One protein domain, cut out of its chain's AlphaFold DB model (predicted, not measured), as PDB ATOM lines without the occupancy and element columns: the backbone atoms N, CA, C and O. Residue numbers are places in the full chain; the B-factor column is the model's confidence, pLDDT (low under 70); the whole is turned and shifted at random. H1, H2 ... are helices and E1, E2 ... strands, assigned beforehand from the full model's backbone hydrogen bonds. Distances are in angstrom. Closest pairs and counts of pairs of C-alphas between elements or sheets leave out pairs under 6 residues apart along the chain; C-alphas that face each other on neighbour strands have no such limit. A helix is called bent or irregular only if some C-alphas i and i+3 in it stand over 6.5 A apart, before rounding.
ATOM      1  N   TRP A   2     269.452 270.335 247.224       42.16
ATOM      2  CA  TRP A   2     269.661 269.001 247.828       42.16
ATOM      3  C   TRP A   2     268.365 268.201 247.988       42.16
ATOM      4  O   TRP A   2     268.190 267.471 248.955       42.16
ATOM      5  N   HIS A   3     267.442 268.330 247.037       54.28
ATOM      6  CA  HIS A   3     266.264 267.472 247.024       54.28
ATOM      7  C   HIS A   3     266.476 266.363 246.002       54.28
ATOM      8  O   HIS A   3     266.500 266.631 244.800       54.28
ATOM      9  N   ARG A   4     266.682 265.141 246.497       67.38
ATOM     10  CA  ARG A   4     266.777 263.926 245.686       67.38
ATOM     11  C   ARG A   4     265.379 263.327 245.577       67.38
ATOM     12  O   ARG A   4     264.680 263.188 246.577       67.38
ATOM     13  N   GLU A   5     264.981 262.947 244.370       70.88
ATOM     14  CA  GLU A   5     263.769 262.152 244.187       70.88
ATOM     15  C   GLU A   5     264.008 260.735 244.721       70.88
ATOM     16  O   GLU A   5     265.039 260.114 244.439       70.88
ATOM     17  N   TRP A   6     263.076 260.232 245.532       76.19
ATOM     18  CA  TRP A   6     263.105 258.838 245.960       76.19
ATOM     19  C   TRP A   6     263.025 257.927 244.737       76.19
ATOM     20  O   TRP A   6     262.172 258.116 243.869       76.19
ATOM     21  N   SER A   7     263.878 256.908 244.697       84.62
ATOM     22  CA  SER A   7     263.746 255.805 243.746       84.62
ATOM     23  C   SER A   7     262.405 255.092 243.937       84.62
ATOM     24  O   SER A   7     261.820 255.130 245.021       84.62
ATOM     25  N   LEU A   8     261.932 254.383 242.908       84.06
ATOM     26  CA  LEU A   8     260.701 253.591 243.005       84.06
ATOM     27  C   LEU A   8     260.736 252.624 244.201       84.06
ATOM     28  O   LEU A   8     259.744 252.490 244.908       84.06
ATOM     29  N   ALA A   9     261.889 252.006 244.476       86.75
ATOM     30  CA  ALA A   9     262.063 251.111 245.618       86.75
ATOM     31  C   ALA A   9     261.920 251.838 246.967       86.75
ATOM     32  O   ALA A   9     261.240 251.338 247.860       86.75
ATOM     33  N   GLU A  10     262.507 253.031 247.111       83.38
ATOM     34  CA  GLU A  10     262.367 253.862 248.317       83.38
ATOM     35  C   GLU A  10     260.915 254.324 248.511       83.38
ATOM     36  O   GLU A  10     260.403 254.266 249.629       83.38
ATOM     37  N   GLN A  11     260.223 254.699 247.428       81.94
ATOM     38  CA  GLN A  11     258.801 255.055 247.462       81.94
ATOM     39  C   GLN A  11     257.935 253.856 247.864       81.94
ATOM     40  O   GLN A  11     257.132 253.961 248.789       81.94
ATOM     41  N   MET A  12     258.112 252.700 247.219       85.25
ATOM     42  CA  MET A  12     257.365 251.480 247.537       85.25
ATOM     43  C   MET A  12     257.603 251.037 248.979       85.25
ATOM     44  O   MET A  12     256.649 250.706 249.680       85.25
ATOM     45  N   TRP A  13     258.853 251.068 249.448       86.69
ATOM     46  CA  TRP A  13     259.182 250.746 250.834       86.69
ATOM     47  C   TRP A  13     258.547 251.729 251.819       86.69
ATOM     48  O   TRP A  13     258.008 251.317 252.847       86.69
ATOM     49  N   PHE A  14     258.561 253.025 251.497       82.25
ATOM     50  CA  PHE A  14     257.888 254.044 252.291       82.25
ATOM     51  C   PHE A  14     256.383 253.768 252.389       82.25
ATOM     52  O   PHE A  14     255.872 253.663 253.503       82.25
ATOM     53  N   TYR A  15     255.692 253.574 251.262       82.19
ATOM     54  CA  TYR A  15     254.257 253.278 251.256       82.19
ATOM     55  C   TYR A  15     253.935 251.962 251.962       82.19
ATOM     56  O   TYR A  15     253.009 251.912 252.762       82.19
ATOM     57  N   PHE A  16     254.728 250.909 251.765       83.06
ATOM     58  CA  PHE A  16     254.539 249.649 252.483       83.06
ATOM     59  C   PHE A  16     254.655 249.842 254.003       83.06
ATOM     60  O   PHE A  16     253.807 249.380 254.769       83.06
ATOM     61  N   ARG A  17     255.668 250.584 254.463       83.25
ATOM     62  CA  ARG A  17     255.881 250.856 255.890       83.25
ATOM     63  C   ARG A  17     254.820 251.781 256.497       83.25
ATOM     64  O   ARG A  17     254.540 251.640 257.685       83.25
ATOM     65  N   GLN A  18     254.276 252.724 255.729       74.69
ATOM     66  CA  GLN A  18     253.340 253.742 256.230       74.69
ATOM     67  C   GLN A  18     251.866 253.377 256.046       74.69
ATOM     68  O   GLN A  18     251.049 253.727 256.887       74.69
ATOM     69  N   GLU A  19     251.524 252.656 254.985       77.25
ATOM     70  CA  GLU A  19     250.135 252.343 254.638       77.25
ATOM     71  C   GLU A  19     249.809 250.873 254.926       77.25
ATOM     72  O   GLU A  19     248.724 250.554 255.405       77.25
ATOM     73  N   THR A  20     250.749 249.952 254.669       81.06
ATOM     74  CA  THR A  20     250.495 248.508 254.807       81.06
ATOM     75  C   THR A  20     250.805 247.990 256.207       81.06
ATOM     76  O   THR A  20     249.932 247.398 256.839       81.06
ATOM     77  N   LEU A  21     252.020 248.201 256.726       84.25
ATOM     78  CA  LEU A  21     252.420 247.680 258.043       84.25
ATOM     79  C   LEU A  21     251.520 248.149 259.196       84.25
ATOM     80  O   LEU A  21     251.186 247.307 260.034       84.25
ATOM     81  N   PRO A  22     251.072 249.420 259.258       78.38
ATOM     82  CA  PRO A  22     250.221 249.880 260.352       78.38
ATOM     83  C   PRO A  22     248.798 249.310 260.307       78.38
ATOM     84  O   PRO A  22     248.060 249.465 261.272       78.38
ATOM     85  N   VAL A  23     248.412 248.635 259.219       77.06
ATOM     86  CA  VAL A  23     247.161 247.869 259.123       77.06
ATOM     87  C   VAL A  23     247.434 246.384 259.352       77.06
ATOM     88  O   VAL A  23     246.811 245.758 260.207       77.06
ATOM     89  N   LEU A  24     248.404 245.826 258.623       82.19
ATOM     90  CA  LEU A  24     248.708 244.399 258.608       82.19
ATOM     91  C   LEU A  24     249.212 243.892 259.961       82.19
ATOM     92  O   LEU A  24     248.732 242.867 260.437       82.19
ATOM     93  N   VAL A  25     250.168 244.586 260.588       86.38
ATOM     94  CA  VAL A  25     250.756 244.116 261.851       86.38
ATOM     95  C   VAL A  25     249.726 244.151 262.980       86.38
ATOM     96  O   VAL A  25     249.577 243.130 263.653       86.38
ATOM     97  N   PRO A  26     248.954 245.241 263.171       82.69
ATOM     98  CA  PRO A  26     247.849 245.229 264.114       82.69
ATOM     99  C   PRO A  26     246.817 244.138 263.828       82.69
ATOM    100  O   PRO A  26     246.402 243.445 264.749       82.69
ATOM    101  N   TRP A  27     246.438 243.933 262.568       84.12
ATOM    102  CA  TRP A  27     245.472 242.895 262.209       84.12
ATOM    103  C   TRP A  27     245.967 241.481 262.551       84.12
ATOM    104  O   TRP A  27     245.240 240.713 263.181       84.12
ATOM    105  N   LEU A  28     247.222 241.153 262.223       87.44
ATOM    106  CA  LEU A  28     247.837 239.871 262.587       87.44
ATOM    107  C   LEU A  28     247.945 239.701 264.107       87.44
ATOM    108  O   LEU A  28     247.667 238.622 264.624       87.44
ATOM    109  N   ALA A  29     248.317 240.762 264.830       86.25
ATOM    110  CA  ALA A  29     248.400 240.742 266.287       86.25
ATOM    111  C   ALA A  29     247.024 240.518 266.928       86.25
ATOM    112  O   ALA A  29     246.891 239.670 267.808       86.25
ATOM    113  N   LEU A  30     245.994 241.226 266.455       85.50
ATOM    114  CA  LEU A  30     244.609 241.017 266.870       85.50
ATOM    115  C   LEU A  30     244.192 239.564 266.640       85.50
ATOM    116  O   LEU A  30     243.677 238.934 267.561       85.50
ATOM    117  N   ARG A  31     244.457 239.018 265.445       84.62
ATOM    118  CA  ARG A  31     244.094 237.638 265.121       84.62
ATOM    119  C   ARG A  31     244.784 236.637 266.044       84.62
ATOM    120  O   ARG A  31     244.110 235.793 266.624       84.62
ATOM    121  N   ALA A  32     246.093 236.779 266.247       85.88
ATOM    122  CA  ALA A  32     246.857 235.907 267.133       85.88
ATOM    123  C   ALA A  32     246.368 235.970 268.592       85.88
ATOM    124  O   ALA A  32     246.265 234.937 269.253       85.88
ATOM    125  N   VAL A  33     246.039 237.165 269.099       85.44
ATOM    126  CA  VAL A  33     245.501 237.335 270.459       85.44
ATOM    127  C   VAL A  33     244.103 236.733 270.574       85.44
ATOM    128  O   VAL A  33     243.840 236.019 271.538       85.44
ATOM    129  N   ALA A  34     243.219 236.983 269.606       79.00
ATOM    130  CA  ALA A  34     241.871 236.420 269.597       79.00
ATOM    131  C   ALA A  34     241.907 234.881 269.580       79.00
ATOM    132  O   ALA A  34     241.270 234.250 270.423       79.00
ATOM    133  N   ASP A  35     242.728 234.288 268.707       77.88
ATOM    134  CA  ASP A  35     242.918 232.835 268.623       77.88
ATOM    135  C   ASP A  35     243.498 232.256 269.922       77.88
ATOM    136  O   ASP A  35     243.028 231.232 270.420       77.88
ATOM    137  N   GLY A  36     244.484 232.935 270.519       80.31
ATOM    138  CA  GLY A  36     245.082 232.526 271.790       80.31
ATOM    139  C   GLY A  36     244.093 232.556 272.959       80.31
ATOM    140  O   GLY A  36     244.052 231.616 273.755       80.31
ATOM    141  N   VAL A  37     243.265 233.604 273.057       78.88
ATOM    142  CA  VAL A  37     242.230 233.717 274.098       78.88
ATOM    143  C   VAL A  37     241.145 232.658 273.901       78.88
ATOM    144  O   VAL A  37     240.758 232.009 274.874       78.88
ATOM    145  N   ALA A  38     240.696 232.433 272.664       71.12
ATOM    146  CA  ALA A  38     239.712 231.401 272.351       71.12
ATOM    147  C   ALA A  38     240.233 229.995 272.701       71.12
ATOM    148  O   ALA A  38     239.539 229.233 273.377       71.12
ATOM    149  N   ALA A  39     241.477 229.671 272.329       71.00
ATOM    150  CA  ALA A  39     242.111 228.395 272.658       71.00
ATOM    151  C   ALA A  39     242.253 228.194 274.177       71.00
ATOM    152  O   ALA A  39     241.935 227.124 274.699       71.00
ATOM    153  N   PHE A  40     242.675 229.229 274.910       75.50
ATOM    154  CA  PHE A  40     242.761 229.180 276.370       75.50
ATOM    155  C   PHE A  40     241.387 228.959 277.019       75.50
ATOM    156  O   PHE A  40     241.247 228.102 277.895       75.50
ATOM    157  N   ALA A  41     240.366 229.701 276.578       70.31
ATOM    158  CA  ALA A  41     239.006 229.570 277.086       70.31
ATOM    159  C   ALA A  41     238.429 228.169 276.817       70.31
ATOM    160  O   ALA A  41     237.798 227.594 277.705       70.31
ATOM    161  N   ALA A  42     238.719 227.584 275.647       66.69
ATOM    162  CA  ALA A  42     238.344 226.213 275.310       66.69
ATOM    163  C   ALA A  42     239.005 225.185 276.245       66.69
ATOM    164  O   ALA A  42     238.312 224.353 276.827       66.69
ATOM    165  N   VAL A  43     240.322 225.287 276.480       71.50
ATOM    166  CA  VAL A  43     241.059 224.400 277.407       71.50
ATOM    167  C   VAL A  43     240.526 224.492 278.842       71.50
ATOM    168  O   VAL A  43     240.565 223.514 279.587       71.50
ATOM    169  N   LYS A  44     240.024 225.659 279.253       74.44
ATOM    170  CA  LYS A  44     239.483 225.893 280.600       74.44
ATOM    171  C   LYS A  44     237.985 225.615 280.737       74.44
ATOM    172  O   LYS A  44     237.443 225.843 281.815       74.44
ATOM    173  N   GLY A  45     237.318 225.134 279.686       70.00
ATOM    174  CA  GLY A  45     235.874 224.879 279.709       70.00
ATOM    175  C   GLY A  45     235.032 226.151 279.869       70.00
ATOM    176  O   GLY A  45     233.889 226.088 280.312       70.00
ATOM    177  N   MET A  46     235.577 227.321 279.521       65.00
ATOM    178  CA  MET A  46     234.919 228.623 279.658       65.00
ATOM    179  C   MET A  46     234.146 228.981 278.376       65.00
ATOM    180  O   MET A  46     234.395 230.015 277.757       65.00
ATOM    181  N   GLY A  47     233.214 228.114 277.968       55.97
ATOM    182  CA  GLY A  47     232.476 228.213 276.697       55.97
ATOM    183  C   GLY A  47     231.863 229.596 276.410       55.97
ATOM    184  O   GLY A  47     232.147 230.163 275.356       55.97
ATOM    185  N   PRO A  48     231.116 230.212 277.348       60.03
ATOM    186  CA  PRO A  48     230.546 231.548 277.139       60.03
ATOM    187  C   PRO A  48     231.602 232.656 276.996       60.03
ATOM    188  O   PRO A  48     231.429 233.592 276.223       60.03
ATOM    189  N   LEU A  49     232.728 232.561 277.708       57.84
ATOM    190  CA  LEU A  49     233.834 233.523 277.594       57.84
ATOM    191  C   LEU A  49     234.559 233.390 276.254       57.84
ATOM    192  O   LEU A  49     234.949 234.408 275.688       57.84
ATOM    193  N   ALA A  50     234.688 232.172 275.718       58.69
ATOM    194  CA  ALA A  50     235.213 231.959 274.373       58.69
ATOM    195  C   ALA A  50     234.342 232.680 273.327       58.69
ATOM    196  O   ALA A  50     234.885 233.370 272.470       58.69
ATOM    197  N   GLN A  51     233.012 232.626 273.464       57.91
ATOM    198  CA  GLN A  51     232.057 233.257 272.537       57.91
ATOM    199  C   GLN A  51     232.146 234.791 272.513       57.91
ATOM    200  O   GLN A  51     232.058 235.400 271.451       57.91
ATOM    201  N   TRP A  52     232.356 235.436 273.664       66.12
ATOM    202  CA  TRP A  52     232.480 236.901 273.735       66.12
ATOM    203  C   TRP A  52     233.912 237.414 273.568       66.12
ATOM    204  O   TRP A  52     234.111 238.617 273.384       66.12
ATOM    205  N   SER A  53     234.907 236.527 273.631       70.81
ATOM    206  CA  SER A  53     236.316 236.907 273.560       70.81
ATOM    207  C   SER A  53     236.682 237.586 272.248       70.81
ATOM    208  O   SER A  53     237.420 238.562 272.280       70.81
ATOM    209  N   GLU A  54     236.125 237.168 271.111       68.94
ATOM    210  CA  GLU A  54     236.462 237.766 269.816       68.94
ATOM    211  C   GLU A  54     236.003 239.228 269.732       68.94
ATOM    212  O   GLU A  54     236.784 240.115 269.380       68.94
ATOM    213  N   ILE A  55     234.763 239.504 270.147       75.38
ATOM    214  CA  ILE A  55     234.213 240.864 270.194       75.38
ATOM    215  C   ILE A  55     234.962 241.697 271.239       75.38
ATOM    216  O   ILE A  55     235.401 242.808 270.944       75.38
ATOM    217  N   GLY A  56     235.144 241.166 272.452       80.50
ATOM    218  CA  GLY A  56     235.813 241.872 273.544       80.50
ATOM    219  C   GLY A  56     237.270 242.217 273.226       80.50
ATOM    220  O   GLY A  56     237.688 243.360 273.418       80.50
ATOM    221  N   VAL A  57     238.025 241.258 272.680       83.44
ATOM    222  CA  VAL A  57     239.408 241.458 272.228       83.44
ATOM    223  C   VAL A  57     239.441 242.469 271.089       83.44
ATOM    224  O   VAL A  57     240.251 243.386 271.147       83.44
ATOM    225  N   SER A  58     238.540 242.382 270.107       81.50
ATOM    226  CA  SER A  58     238.489 243.333 268.988       81.50
ATOM    227  C   SER A  58     238.197 244.764 269.443       81.50
ATOM    228  O   SER A  58     238.857 245.702 268.994       81.50
ATOM    229  N   VAL A  59     237.256 244.949 270.372       85.44
ATOM    230  CA  VAL A  59     236.929 246.266 270.940       85.44
ATOM    231  C   VAL A  59     238.115 246.824 271.725       85.44
ATOM    232  O   VAL A  59     238.522 247.964 271.497       85.44
ATOM    233  N   LEU A  60     238.707 246.028 272.620       87.94
ATOM    234  CA  LEU A  60     239.882 246.444 273.389       87.94
ATOM    235  C   LEU A  60     241.053 246.793 272.465       87.94
ATOM    236  O   LEU A  60     241.710 247.818 272.646       87.94
ATOM    237  N   PHE A  61     241.281 245.962 271.453       88.31
ATOM    238  CA  PHE A  61     242.323 246.150 270.461       88.31
ATOM    239  C   PHE A  61     242.126 247.433 269.660       88.31
ATOM    240  O   PHE A  61     243.076 248.186 269.471       88.31
ATOM    241  N   PHE A  62     240.896 247.732 269.241       87.75
ATOM    242  CA  PHE A  62     240.576 248.977 268.552       87.75
ATOM    243  C   PHE A  62     240.926 250.208 269.402       87.75
ATOM    244  O   PHE A  62     241.569 251.137 268.908       87.75
ATOM    245  N   PHE A  63     240.565 250.217 270.689       89.62
ATOM    246  CA  PHE A  63     240.923 251.321 271.586       89.62
ATOM    247  C   PHE A  63     242.430 251.395 271.858       89.62
ATOM    248  O   PHE A  63     242.988 252.494 271.906       89.62
ATOM    249  N   ALA A  64     243.102 250.247 271.983       89.62
ATOM    250  CA  ALA A  64     244.554 250.187 272.099       89.62
ATOM    251  C   ALA A  64     245.231 250.762 270.848       89.62
ATOM    252  O   ALA A  64     246.137 251.586 270.968       89.62
ATOM    253  N   LEU A  65     244.746 250.410 269.654       88.12
ATOM    254  CA  LEU A  65     245.220 250.963 268.392       88.12
ATOM    255  C   LEU A  65     244.994 252.475 268.361       88.12
ATOM    256  O   LEU A  65     245.944 253.215 268.153       88.12
ATOM    257  N   LEU A  66     243.793 252.964 268.672       87.94
ATOM    258  CA  LEU A  66     243.503 254.403 268.699       87.94
ATOM    259  C   LEU A  66     244.456 255.190 269.622       87.94
ATOM    260  O   LEU A  66     244.797 256.341 269.333       87.94
ATOM    261  N   TYR A  67     244.893 254.572 270.721       90.88
ATOM    262  CA  TYR A  67     245.832 255.163 271.671       90.88
ATOM    263  C   TYR A  67     247.298 255.086 271.209       90.88
ATOM    264  O   TYR A  67     248.019 256.079 271.323       90.88
ATOM    265  N   LEU A  68     247.736 253.932 270.692       90.38
ATOM    266  CA  LEU A  68     249.135 253.631 270.350       90.38
ATOM    267  C   LEU A  68     249.527 254.046 268.925       90.38
ATOM    268  O   LEU A  68     250.695 254.328 268.663       90.38
ATOM    269  N   PHE A  69     248.570 254.123 268.005       88.44
ATOM    270  CA  PHE A  69     248.804 254.423 266.592       88.44
ATOM    271  C   PHE A  69     249.534 255.755 266.333       88.44
ATOM    272  O   PHE A  69     250.430 255.776 265.493       88.44
ATOM    273  N   PRO A  70     249.275 256.855 267.068       90.94
ATOM    274  CA  PRO A  70     250.039 258.094 266.896       90.94
ATOM    275  C   PRO A  70     251.533 257.933 267.196       90.94
ATOM    276  O   PRO A  70     252.369 258.536 266.526       90.94
ATOM    277  N   LEU A  71     251.873 257.103 268.191       90.75
ATOM    278  CA  LEU A  71     253.262 256.780 268.510       90.75
ATOM    279  C   LEU A  71     253.884 255.936 267.395       90.75
ATOM    280  O   LEU A  71     255.013 256.204 266.998       90.75
ATOM    281  N   TRP A  72     253.139 254.964 266.861       88.62
ATOM    282  CA  TRP A  72     253.579 254.176 265.711       88.62
ATOM    283  C   TRP A  72     253.928 255.074 264.521       88.62
ATOM    284  O   TRP A  72     255.027 254.952 263.989       88.62
ATOM    285  N   ILE A  73     253.045 256.012 264.147       88.94
ATOM    286  CA  ILE A  73     253.291 256.962 263.049       88.94
ATOM    287  C   ILE A  73     254.565 257.776 263.304       88.94
ATOM    288  O   ILE A  73     255.422 257.887 262.430       88.94
ATOM    289  N   ALA A  74     254.722 258.337 264.506       90.12
ATOM    290  CA  ALA A  74     255.910 259.120 264.840       90.12
ATOM    291  C   ALA A  74     257.204 258.298 264.675       90.12
ATOM    292  O   ALA A  74     258.181 258.784 264.100       90.12
ATOM    293  N   LEU A  75     257.194 257.037 265.119       88.50
ATOM    294  CA  LEU A  75     258.335 256.129 264.999       88.50
ATOM    295  C   LEU A  75     258.622 255.741 263.544       88.50
ATOM    296  O   LEU A  75     259.778 255.785 263.123       88.50
ATOM    297  N   THR A  76     257.605 255.395 262.750       85.56
ATOM    298  CA  THR A  76     257.806 255.002 261.345       85.56
ATOM    299  C   THR A  76     258.268 256.167 260.486       85.56
ATOM    300  O   THR A  76     259.037 255.958 259.551       85.56
ATOM    301  N   LEU A  77     257.847 257.397 260.787       86.06
ATOM    302  CA  LEU A  77     258.361 258.595 260.121       86.06
ATOM    303  C   LEU A  77     259.808 258.923 260.522       86.06
ATOM    304  O   LEU A  77     260.438 259.748 259.871       86.06
ATOM    305  N   GLY A  78     260.361 258.288 261.562       86.62
ATOM    306  CA  GLY A  78     261.653 258.687 262.124       86.62
ATOM    307  C   GLY A  78     261.595 260.097 262.712       86.62
ATOM    308  O   GLY A  78     262.568 260.848 262.633       86.62
ATOM    309  N   ALA A  79     260.429 260.483 263.238       91.25
ATOM    310  CA  ALA A  79     260.203 261.808 263.775       91.25
ATOM    311  C   ALA A  79     260.931 261.955 265.118       91.25
ATOM    312  O   ALA A  79     260.755 261.151 266.034       91.25
ATOM    313  N   ILE A  80     261.745 262.997 265.234       94.00
ATOM    314  CA  ILE A  80     262.503 263.316 266.446       94.00
ATOM    315  C   ILE A  80     261.919 264.563 267.111       94.00
ATOM    316  O   ILE A  80     261.288 265.364 266.427       94.00
ATOM    317  N   PRO A  81     262.099 264.778 268.423       94.81
ATOM    318  CA  PRO A  81     261.698 266.034 269.049       94.81
ATOM    319  C   PRO A  81     262.315 267.239 268.331       94.81
ATOM    320  O   PRO A  81     263.510 267.233 268.037       94.81
ATOM    321  N   LEU A  82     261.509 268.268 268.062       94.12
ATOM    322  CA  LEU A  82     262.008 269.517 267.488       94.12
ATOM    323  C   LEU A  82     263.004 270.161 268.462       94.12
ATOM    324  O   LEU A  82     262.725 270.251 269.657       94.12
ATOM    325  N   GLU A  83     264.164 270.604 267.986       91.81
ATOM    326  CA  GLU A  83     265.198 271.158 268.867       91.81
ATOM    327  C   GLU A  83     264.740 272.461 269.556       91.81
ATOM    328  O   GLU A  83     263.934 273.218 268.996       91.81
ATOM    329  N   PRO A  84     265.219 272.750 270.782       91.56
ATOM    330  CA  PRO A  84     264.997 274.043 271.422       91.56
ATOM    331  C   PRO A  84     265.508 275.189 270.544       91.56
ATOM    332  O   PRO A  84     266.641 275.171 270.071       91.56
ATOM    333  N   GLY A  85     264.679 276.209 270.336       91.75
ATOM    334  CA  GLY A  85     265.031 277.348 269.496       91.75
ATOM    335  C   GLY A  85     263.883 278.336 269.330       91.75
ATOM    336  O   GLY A  85     262.790 278.146 269.870       91.75
ATOM    337  N   ALA A  86     264.121 279.396 268.554       90.81
ATOM    338  CA  ALA A  86     263.143 280.464 268.345       90.81
ATOM    339  C   ALA A  86     261.819 279.946 267.754       90.81
ATOM    340  O   ALA A  86     260.749 280.340 268.217       90.81
ATOM    341  N   LEU A  87     261.887 279.032 266.779       88.69
ATOM    342  CA  LEU A  87     260.707 278.424 266.161       88.69
ATOM    343  C   LEU A  87     259.913 277.575 267.160       88.69
ATOM    344  O   LEU A  87     258.708 277.769 267.297       88.69
ATOM    345  N   ARG A  88     260.584 276.677 267.892       91.19
ATOM    346  CA  ARG A  88     259.931 275.839 268.903       91.19
ATOM    347  C   ARG A  88     259.235 276.689 269.965       91.19
ATOM    348  O   ARG A  88     258.065 276.460 270.242       91.19
ATOM    349  N   GLY A  89     259.897 277.734 270.462       92.69
ATOM    350  CA  GLY A  89     259.289 278.660 271.420       92.69
ATOM    351  C   GLY A  89     258.096 279.439 270.849       92.69
ATOM    352  O   GLY A  89     257.160 279.740 271.586       92.69
ATOM    353  N   ARG A  90     258.088 279.769 269.546       91.00
ATOM    354  CA  ARG A  90     256.914 280.367 268.877       91.00
ATOM    355  C   ARG A  90     255.737 279.389 268.854       91.00
ATOM    356  O   ARG A  90     254.636 279.772 269.236       91.00
ATOM    357  N   ILE A  91     255.989 278.136 268.480       91.12
ATOM    358  CA  ILE A  91     254.971 277.078 268.436       91.12
ATOM    359  C   ILE A  91     254.415 276.784 269.834       91.12
ATOM    360  O   ILE A  91     253.203 276.718 270.001       91.12
ATOM    361  N   GLU A  92     255.271 276.648 270.845       91.19
ATOM    362  CA  GLU A  92     254.843 276.390 272.226       91.19
ATOM    363  C   GLU A  92     253.959 277.531 272.750       91.19
ATOM    364  O   GLU A  92     252.853 277.273 273.216       91.19
ATOM    365  N   ARG A  93     254.342 278.798 272.530       91.62
ATOM    366  CA  ARG A  93     253.488 279.952 272.872       91.62
ATOM    367  C   ARG A  93     252.160 279.969 272.117       91.62
ATOM    368  O   ARG A  93     251.162 280.458 272.641       91.62
ATOM    369  N   LEU A  94     252.133 279.507 270.870       91.06
ATOM    370  CA  LEU A  94     250.896 279.383 270.106       91.06
ATOM    371  C   LEU A  94     249.993 278.301 270.715       91.06
ATOM    372  O   LEU A  94     248.810 278.560 270.914       91.06
ATOM    373  N   ILE A  95     250.549 277.141 271.075       90.00
ATOM    374  CA  ILE A  95     249.827 276.052 271.746       90.00
ATOM    375  C   ILE A  95     249.267 276.525 273.094       90.00
ATOM    376  O   ILE A  95     248.082 276.314 273.352       90.00
ATOM    377  N   ASP A  96     250.070 277.220 273.903       89.81
ATOM    378  CA  ASP A  96     249.700 277.708 275.241       89.81
ATOM    379  C   ASP A  96     248.528 278.703 275.229       89.81
ATOM    380  O   ASP A  96     247.782 278.806 276.203       89.81
ATOM    381  N   ARG A  97     248.317 279.414 274.113       89.56
ATOM    382  CA  ARG A  97     247.156 280.303 273.915       89.56
ATOM    383  C   ARG A  97     245.851 279.549 273.648       89.56
ATOM    384  O   ARG A  97     244.795 280.170 273.541       89.56
ATOM    385  N   THR A  98     245.899 278.227 273.522       88.50
ATOM    386  CA  THR A  98     244.753 277.397 273.151       88.50
ATOM    387  C   THR A  98     244.442 276.358 274.222       88.50
ATOM    388  O   THR A  98     245.266 276.008 275.058       88.50
ATOM    389  N   ALA A  99     243.238 275.786 274.165       82.69
ATOM    390  CA  ALA A  99     242.905 274.604 274.961       82.69
ATOM    391  C   ALA A  99     243.502 273.303 274.382       82.69
ATOM    392  O   ALA A  99     243.278 272.219 274.934       82.69
ATOM    393  N   ALA A 100     244.209 273.372 273.246       85.69
ATOM    394  CA  ALA A 100     244.827 272.209 272.636       85.69
ATOM    395  C   ALA A 100     246.040 271.765 273.464       85.69
ATOM    396  O   ALA A 100     246.808 272.568 273.979       85.69
ATOM    397  N   ARG A 101     246.206 270.451 273.599       85.81
ATOM    398  CA  ARG A 101     247.328 269.839 274.316       85.81
ATOM    399  C   ARG A 101     248.021 268.844 273.403       85.81
ATOM    400  O   ARG A 101     247.341 268.024 272.776       85.81
ATOM    401  N   PHE A 102     249.344 268.907 273.380       87.75
ATOM    402  CA  PHE A 102     250.214 267.997 272.646       87.75
ATOM    403  C   PHE A 102     251.187 267.357 273.616       87.75
ATOM    404  O   PHE A 102     251.609 267.981 274.587       87.75
ATOM    405  N   ARG A 103     251.564 266.115 273.329       89.88
ATOM    406  CA  ARG A 103     252.665 265.453 274.016       89.88
ATOM    407  C   ARG A 103     254.000 266.070 273.605       89.88
ATOM    408  O   ARG A 103     254.866 266.243 274.452       89.88
ATOM    409  N   ASN A 104     254.182 266.337 272.309       91.12
ATOM    410  CA  ASN A 104     255.411 266.926 271.779       91.12
ATOM    411  C   ASN A 104     255.207 267.519 270.372       91.12
ATOM    412  O   ASN A 104     254.276 267.130 269.657       91.12
ATOM    413  N   VAL A 105     256.127 268.400 269.977       93.62
ATOM    414  CA  VAL A 105     256.311 268.862 268.595       93.62
ATOM    415  C   VAL A 105     257.502 268.109 268.013       93.62
ATOM    416  O   VAL A 105     258.592 268.110 268.593       93.62
ATOM    417  N   LEU A 106     257.287 267.424 266.897       95.62
ATOM    418  CA  LEU A 106     258.258 266.538 266.274       95.62
ATOM    419  C   LEU A 106     258.681 267.067 264.901       95.62
ATOM    420  O   LEU A 106     257.868 267.589 264.143       95.62
ATOM    421  N   LEU A 107     259.952 266.872 264.580       95.06
ATOM    422  CA  LEU A 107     260.549 267.073 263.272       95.06
ATOM    423  C   LEU A 107     260.630 265.730 262.543       95.06
ATOM    424  O   LEU A 107     261.335 264.816 262.978       95.06
ATOM    425  N   TRP A 108     259.941 265.621 261.414       93.25
ATOM    426  CA  TRP A 108     260.092 264.523 260.473       93.25
ATOM    427  C   TRP A 108     261.268 264.803 259.533       93.25
ATOM    428  O   TRP A 108     261.218 265.706 258.698       93.25
ATOM    429  N   ARG A 109     262.321 263.987 259.660       87.50
ATOM    430  CA  ARG A 109     263.449 263.961 258.725       87.50
ATOM    431  C   ARG A 109     263.065 263.162 257.484       87.50
ATOM    432  O   ARG A 109     262.977 261.936 257.533       87.50
ATOM    433  N   THR A 110     262.832 263.847 256.374       82.88
ATOM    434  CA  THR A 110     262.370 263.231 255.120       82.88
ATOM    435  C   THR A 110     263.506 262.567 254.339       82.88
ATOM    436  O   THR A 110     263.256 261.828 253.388       82.88
ATOM    437  N   GLY A 111     264.761 262.807 254.736       76.62
ATOM    438  CA  GLY A 111     265.937 262.245 254.067       76.62
ATOM    439  C   GLY A 111     266.187 262.862 252.688       76.62
ATOM    440  O   GLY A 111     266.714 262.187 251.807       76.62
ATOM    441  N   GLY A 112     265.781 264.122 252.491       68.56
ATOM    442  CA  GLY A 112     265.955 264.863 251.237       68.56
ATOM    443  C   GLY A 112     264.778 264.759 250.261       68.56
ATOM    444  O   GLY A 112     264.851 265.322 249.167       68.56
ATOM    445  N   ALA A 113     263.695 264.076 250.642       73.19
ATOM    446  CA  ALA A 113     262.465 264.020 249.859       73.19
ATOM    447  C   ALA A 113     261.723 265.357 249.915       73.19
ATOM    448  O   ALA A 113     261.639 265.971 250.974       73.19
ATOM    449  N   ARG A 114     261.097 265.787 248.813       74.88
ATOM    450  CA  ARG A 114     260.274 267.012 248.791       74.88
ATOM    451  C   ARG A 114     258.899 266.806 249.427       74.88
ATOM    452  O   ARG A 114     257.874 267.019 248.785       74.88
ATOM    453  N   VAL A 115     258.862 266.372 250.683       81.06
ATOM    454  CA  VAL A 115     257.610 266.232 251.428       81.06
ATOM    455  C   VAL A 115     257.416 267.476 252.269       81.06
ATOM    456  O   VAL A 115     258.026 267.634 253.322       81.06
ATOM    457  N   LEU A 116     256.564 268.373 251.793       86.50
ATOM    458  CA  LEU A 116     256.264 269.624 252.464       86.50
ATOM    459  C   LEU A 116     254.939 269.473 253.211       86.50
ATOM    460  O   LEU A 116     253.872 269.605 252.616       86.50
ATOM    461  N   ASN A 117     255.018 269.094 254.487       88.25
ATOM    462  CA  ASN A 117     253.846 268.667 255.238       88.25
ATOM    463  C   ASN A 117     253.932 269.035 256.724       88.25
ATOM    464  O   ASN A 117     255.004 269.003 257.335       88.25
ATOM    465  N   ALA A 118     252.773 269.329 257.297       91.94
ATOM    466  CA  ALA A 118     252.534 269.408 258.726       91.94
ATOM    467  C   ALA A 118     251.337 268.506 259.037       91.94
ATOM    468  O   ALA A 118     250.444 268.362 258.209       91.94
ATOM    469  N   ALA A 119     251.341 267.843 260.188       91.56
ATOM    470  CA  ALA A 119     250.236 266.971 260.559       91.56
ATOM    471  C   ALA A 119     250.059 266.892 262.069       91.56
ATOM    472  O   ALA A 119     251.029 266.773 262.826       91.56
ATOM    473  N   VAL A 120     248.804 266.845 262.507       92.06
ATOM    474  CA  VAL A 120     248.452 266.393 263.854       92.06
ATOM    475  C   VAL A 120     247.982 264.949 263.842       92.06
ATOM    476  O   VAL A 120     247.017 264.590 263.169       92.06
ATOM    477  N   VAL A 121     248.605 264.130 264.687       90.88
ATOM    478  CA  VAL A 121     248.183 262.748 264.936       90.88
ATOM    479  C   VAL A 121     247.765 262.572 266.388       90.88
ATOM    480  O   VAL A 121     248.385 263.125 267.293       90.88
ATOM    481  N   GLY A 122     246.723 261.772 266.619       89.88
ATOM    482  CA  GLY A 122     246.282 261.357 267.952       89.88
ATOM    483  C   GLY A 122     245.029 262.047 268.485       89.88
ATOM    484  O   GLY A 122     244.909 263.273 268.559       89.88
ATOM    485  N   VAL A 123     244.084 261.213 268.926       86.00
ATOM    486  CA  VAL A 123     242.807 261.658 269.501       86.00
ATOM    487  C   VAL A 123     242.978 262.107 270.950       86.00
ATOM    488  O   VAL A 123     242.369 263.095 271.358       86.00
ATOM    489  N   VAL A 124     243.828 261.427 271.723       88.94
ATOM    490  CA  VAL A 124     244.034 261.691 273.153       88.94
ATOM    491  C   VAL A 124     245.242 262.613 273.354       88.94
ATOM    492  O   VAL A 124     246.291 262.351 272.771       88.94
ATOM    493  N   PRO A 125     245.160 263.654 274.208       87.75
ATOM    494  CA  PRO A 125     246.279 264.567 274.461       87.75
ATOM    495  C   PRO A 125     247.609 263.885 274.817       87.75
ATOM    496  O   PRO A 125     248.660 264.317 274.358       87.75
ATOM    497  N   ALA A 126     247.558 262.801 275.599       89.56
ATOM    498  CA  ALA A 126     248.735 262.077 276.087       89.56
ATOM    499  C   ALA A 126     249.574 261.418 274.978       89.56
ATOM    500  O   ALA A 126     250.751 261.126 275.203       89.56
ATOM    501  N   THR A 127     248.983 261.181 273.805       91.50
ATOM    502  CA  THR A 127     249.634 260.574 272.635       91.50
ATOM    503  C   THR A 127     249.510 261.451 271.390       91.50
ATOM    504  O   THR A 127     249.771 260.990 270.285       91.50
ATOM    505  N   ARG A 128     249.133 262.728 271.544       93.75
ATOM    506  CA  ARG A 128     248.982 263.650 270.417       93.75
ATOM    507  C   ARG A 128     250.312 264.291 270.036       93.75
ATOM    508  O   ARG A 128     250.961 264.889 270.893       93.75
ATOM    509  N   PHE A 129     250.672 264.240 268.760       93.69
ATOM    510  CA  PHE A 129     251.896 264.843 268.227       93.69
ATOM    511  C   PHE A 129     251.573 265.844 267.120       93.69
ATOM    512  O   PHE A 129     250.691 265.589 266.303       93.69
ATOM    513  N   CYS A 130     252.297 266.962 267.097       93.94
ATOM    514  CA  CYS A 130     252.368 267.862 265.948       93.94
ATOM    515  C   CYS A 130     253.673 267.553 265.212       93.94
ATOM    516  O   CYS A 130     254.739 267.646 265.817       93.94
ATOM    517  N   ILE A 131     253.591 267.117 263.960       95.00
ATOM    518  CA  ILE A 131     254.729 266.652 263.166       95.00
ATOM    519  C   ILE A 131     254.948 267.639 262.023       95.00
ATOM    520  O   ILE A 131     254.025 267.897 261.257       95.00
ATOM    521  N   LEU A 132     256.162 268.169 261.903       95.19
ATOM    522  CA  LEU A 132     256.575 269.102 260.852       95.19
ATOM    523  C   LEU A 132     257.689 268.467 260.029       95.19
ATOM    524  O   LEU A 132     258.629 267.931 260.612       95.19
ATOM    525  N   SER A 133     257.611 268.509 258.700       93.81
ATOM    526  CA  SER A 133     258.715 268.029 257.868       93.81
ATOM    527  C   SER A 133     259.869 269.031 257.809       93.81
ATOM    528  O   SER A 133     259.663 270.244 257.836       93.81
ATOM    529  N   ASP A 134     261.096 268.525 257.691       92.38
ATOM    530  CA  ASP A 134     262.298 269.338 257.457       92.38
ATOM    531  C   ASP A 134     262.146 270.280 256.249       92.38
ATOM    532  O   ASP A 134     262.383 271.480 256.358       92.38
ATOM    533  N   THR A 135     261.621 269.770 255.135       89.56
ATOM    534  CA  THR A 135     261.411 270.533 253.900       89.56
ATOM    535  C   THR A 135     260.403 271.671 254.087       89.56
ATOM    536  O   THR A 135     260.527 272.718 253.449       89.56
ATOM    537  N   LEU A 136     259.415 271.514 254.978       93.12
ATOM    538  CA  LEU A 136     258.489 272.596 255.319       93.12
ATOM    539  C   LEU A 136     259.205 273.732 256.045       93.12
ATOM    540  O   LEU A 136     259.018 274.889 255.674       93.12
ATOM    541  N   LEU A 137     260.063 273.402 257.011       92.44
ATOM    542  CA  LEU A 137     260.839 274.392 257.762       92.44
ATOM    543  C   LEU A 137     261.888 275.106 256.898       92.44
ATOM    544  O   LEU A 137     262.197 276.267 257.144       92.44
ATOM    545  N   GLU A 138     262.426 274.429 255.884       90.81
ATOM    546  CA  GLU A 138     263.367 275.018 254.922       90.81
ATOM    547  C   GLU A 138     262.681 275.948 253.909       90.81
ATOM    548  O   GLU A 138     263.305 276.876 253.394       90.81
ATOM    549  N   THR A 139     261.399 275.709 253.612       91.06
ATOM    550  CA  THR A 139     260.662 276.433 252.563       91.06
ATOM    551  C   THR A 139     259.849 277.608 253.106       91.06
ATOM    552  O   THR A 139     259.671 278.619 252.417       91.06
ATOM    553  N   LEU A 140     259.307 277.478 254.320       94.00
ATOM    554  CA  LEU A 140     258.425 278.472 254.920       94.00
ATOM    555  C   LEU A 140     259.174 279.324 255.965       94.00
ATOM    556  O   LEU A 140     259.748 278.789 256.910       94.00
TER     557      LEU A 140
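This is residues 2 to 140 of the 500 residues of the protein "Peptidase_M48 domain-containing protein" of Planctomycetes bacterium (UniProt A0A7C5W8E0). A long helical hairpin, H1 and H2, projects from a small head made of a twisted four-stranded sheet with two short helices, H3 and H4, grazing it. The last part of H2, residues 69 to 76, packs on one face of the sheet. The 139 printed residues hold four named helices and four named strands, in the order H1 H2 E1 H3 E2 E3 E4 H4; the mixed sheet runs E1 E2 E4 E3, and the class is mixed, helices and strands. The whole is loose, with a radius of gyration of the C-alphas of 20.0 A and spans of 62 by 42 by 17 A.

H1, residues 8 to 43, and H2, residues 47 to 76, form a hairpin: they touch, closest at the C-alphas of Ala 38 and Ala 50, 5.0 A, at a shallow tilt of 25 degrees, opposite ways. E1, residues 79 to 81, is antiparallel to E2, residues 104 to 108; N 107 and O 80 are 2.7 A apart. E2 is parallel to E4, residues 129 to 133, with N 106 and O 130 at 2.8 A. E4 forms an antiparallel hairpin with E3, residues 118 to 121; N 131 and O 119 are 2.8 A apart. H2 is on one face of this sheet, making two layers, helix and sheet, and stands up from it at 52 degrees; its closest C-alphas to E3 are Pro 70 and Val 121, 5.4 A. H3, residues 86 to 96, and H4, residues 134 to 139, only graze the sheet. Every O i to N i+4 pair is within hydrogen-bond range in H3 and H4, 28 of 32 in H1 and 22 of 26 in H2.

H1 spans 49.2 A from C-alpha 8 at (260.701, 253.591, 243.005), with a kink of 41 degrees near residue 21. H2 spans 39.9 A and is irregular, C-alphas 67 and 70 being 7.0 A apart. H4 ends at C-alpha 139 (260.662, 276.433, 252.563).

The C-alphas farthest apart, Trp 2 and Gly 45, are 64.1 A apart. The printed part has no cut and no long link. Residues 93 to 99, of which 93 to 96 belong to H3, stand free. Confidence is under 70 at 13 residues, among them 2 to 4 and 46 to 52.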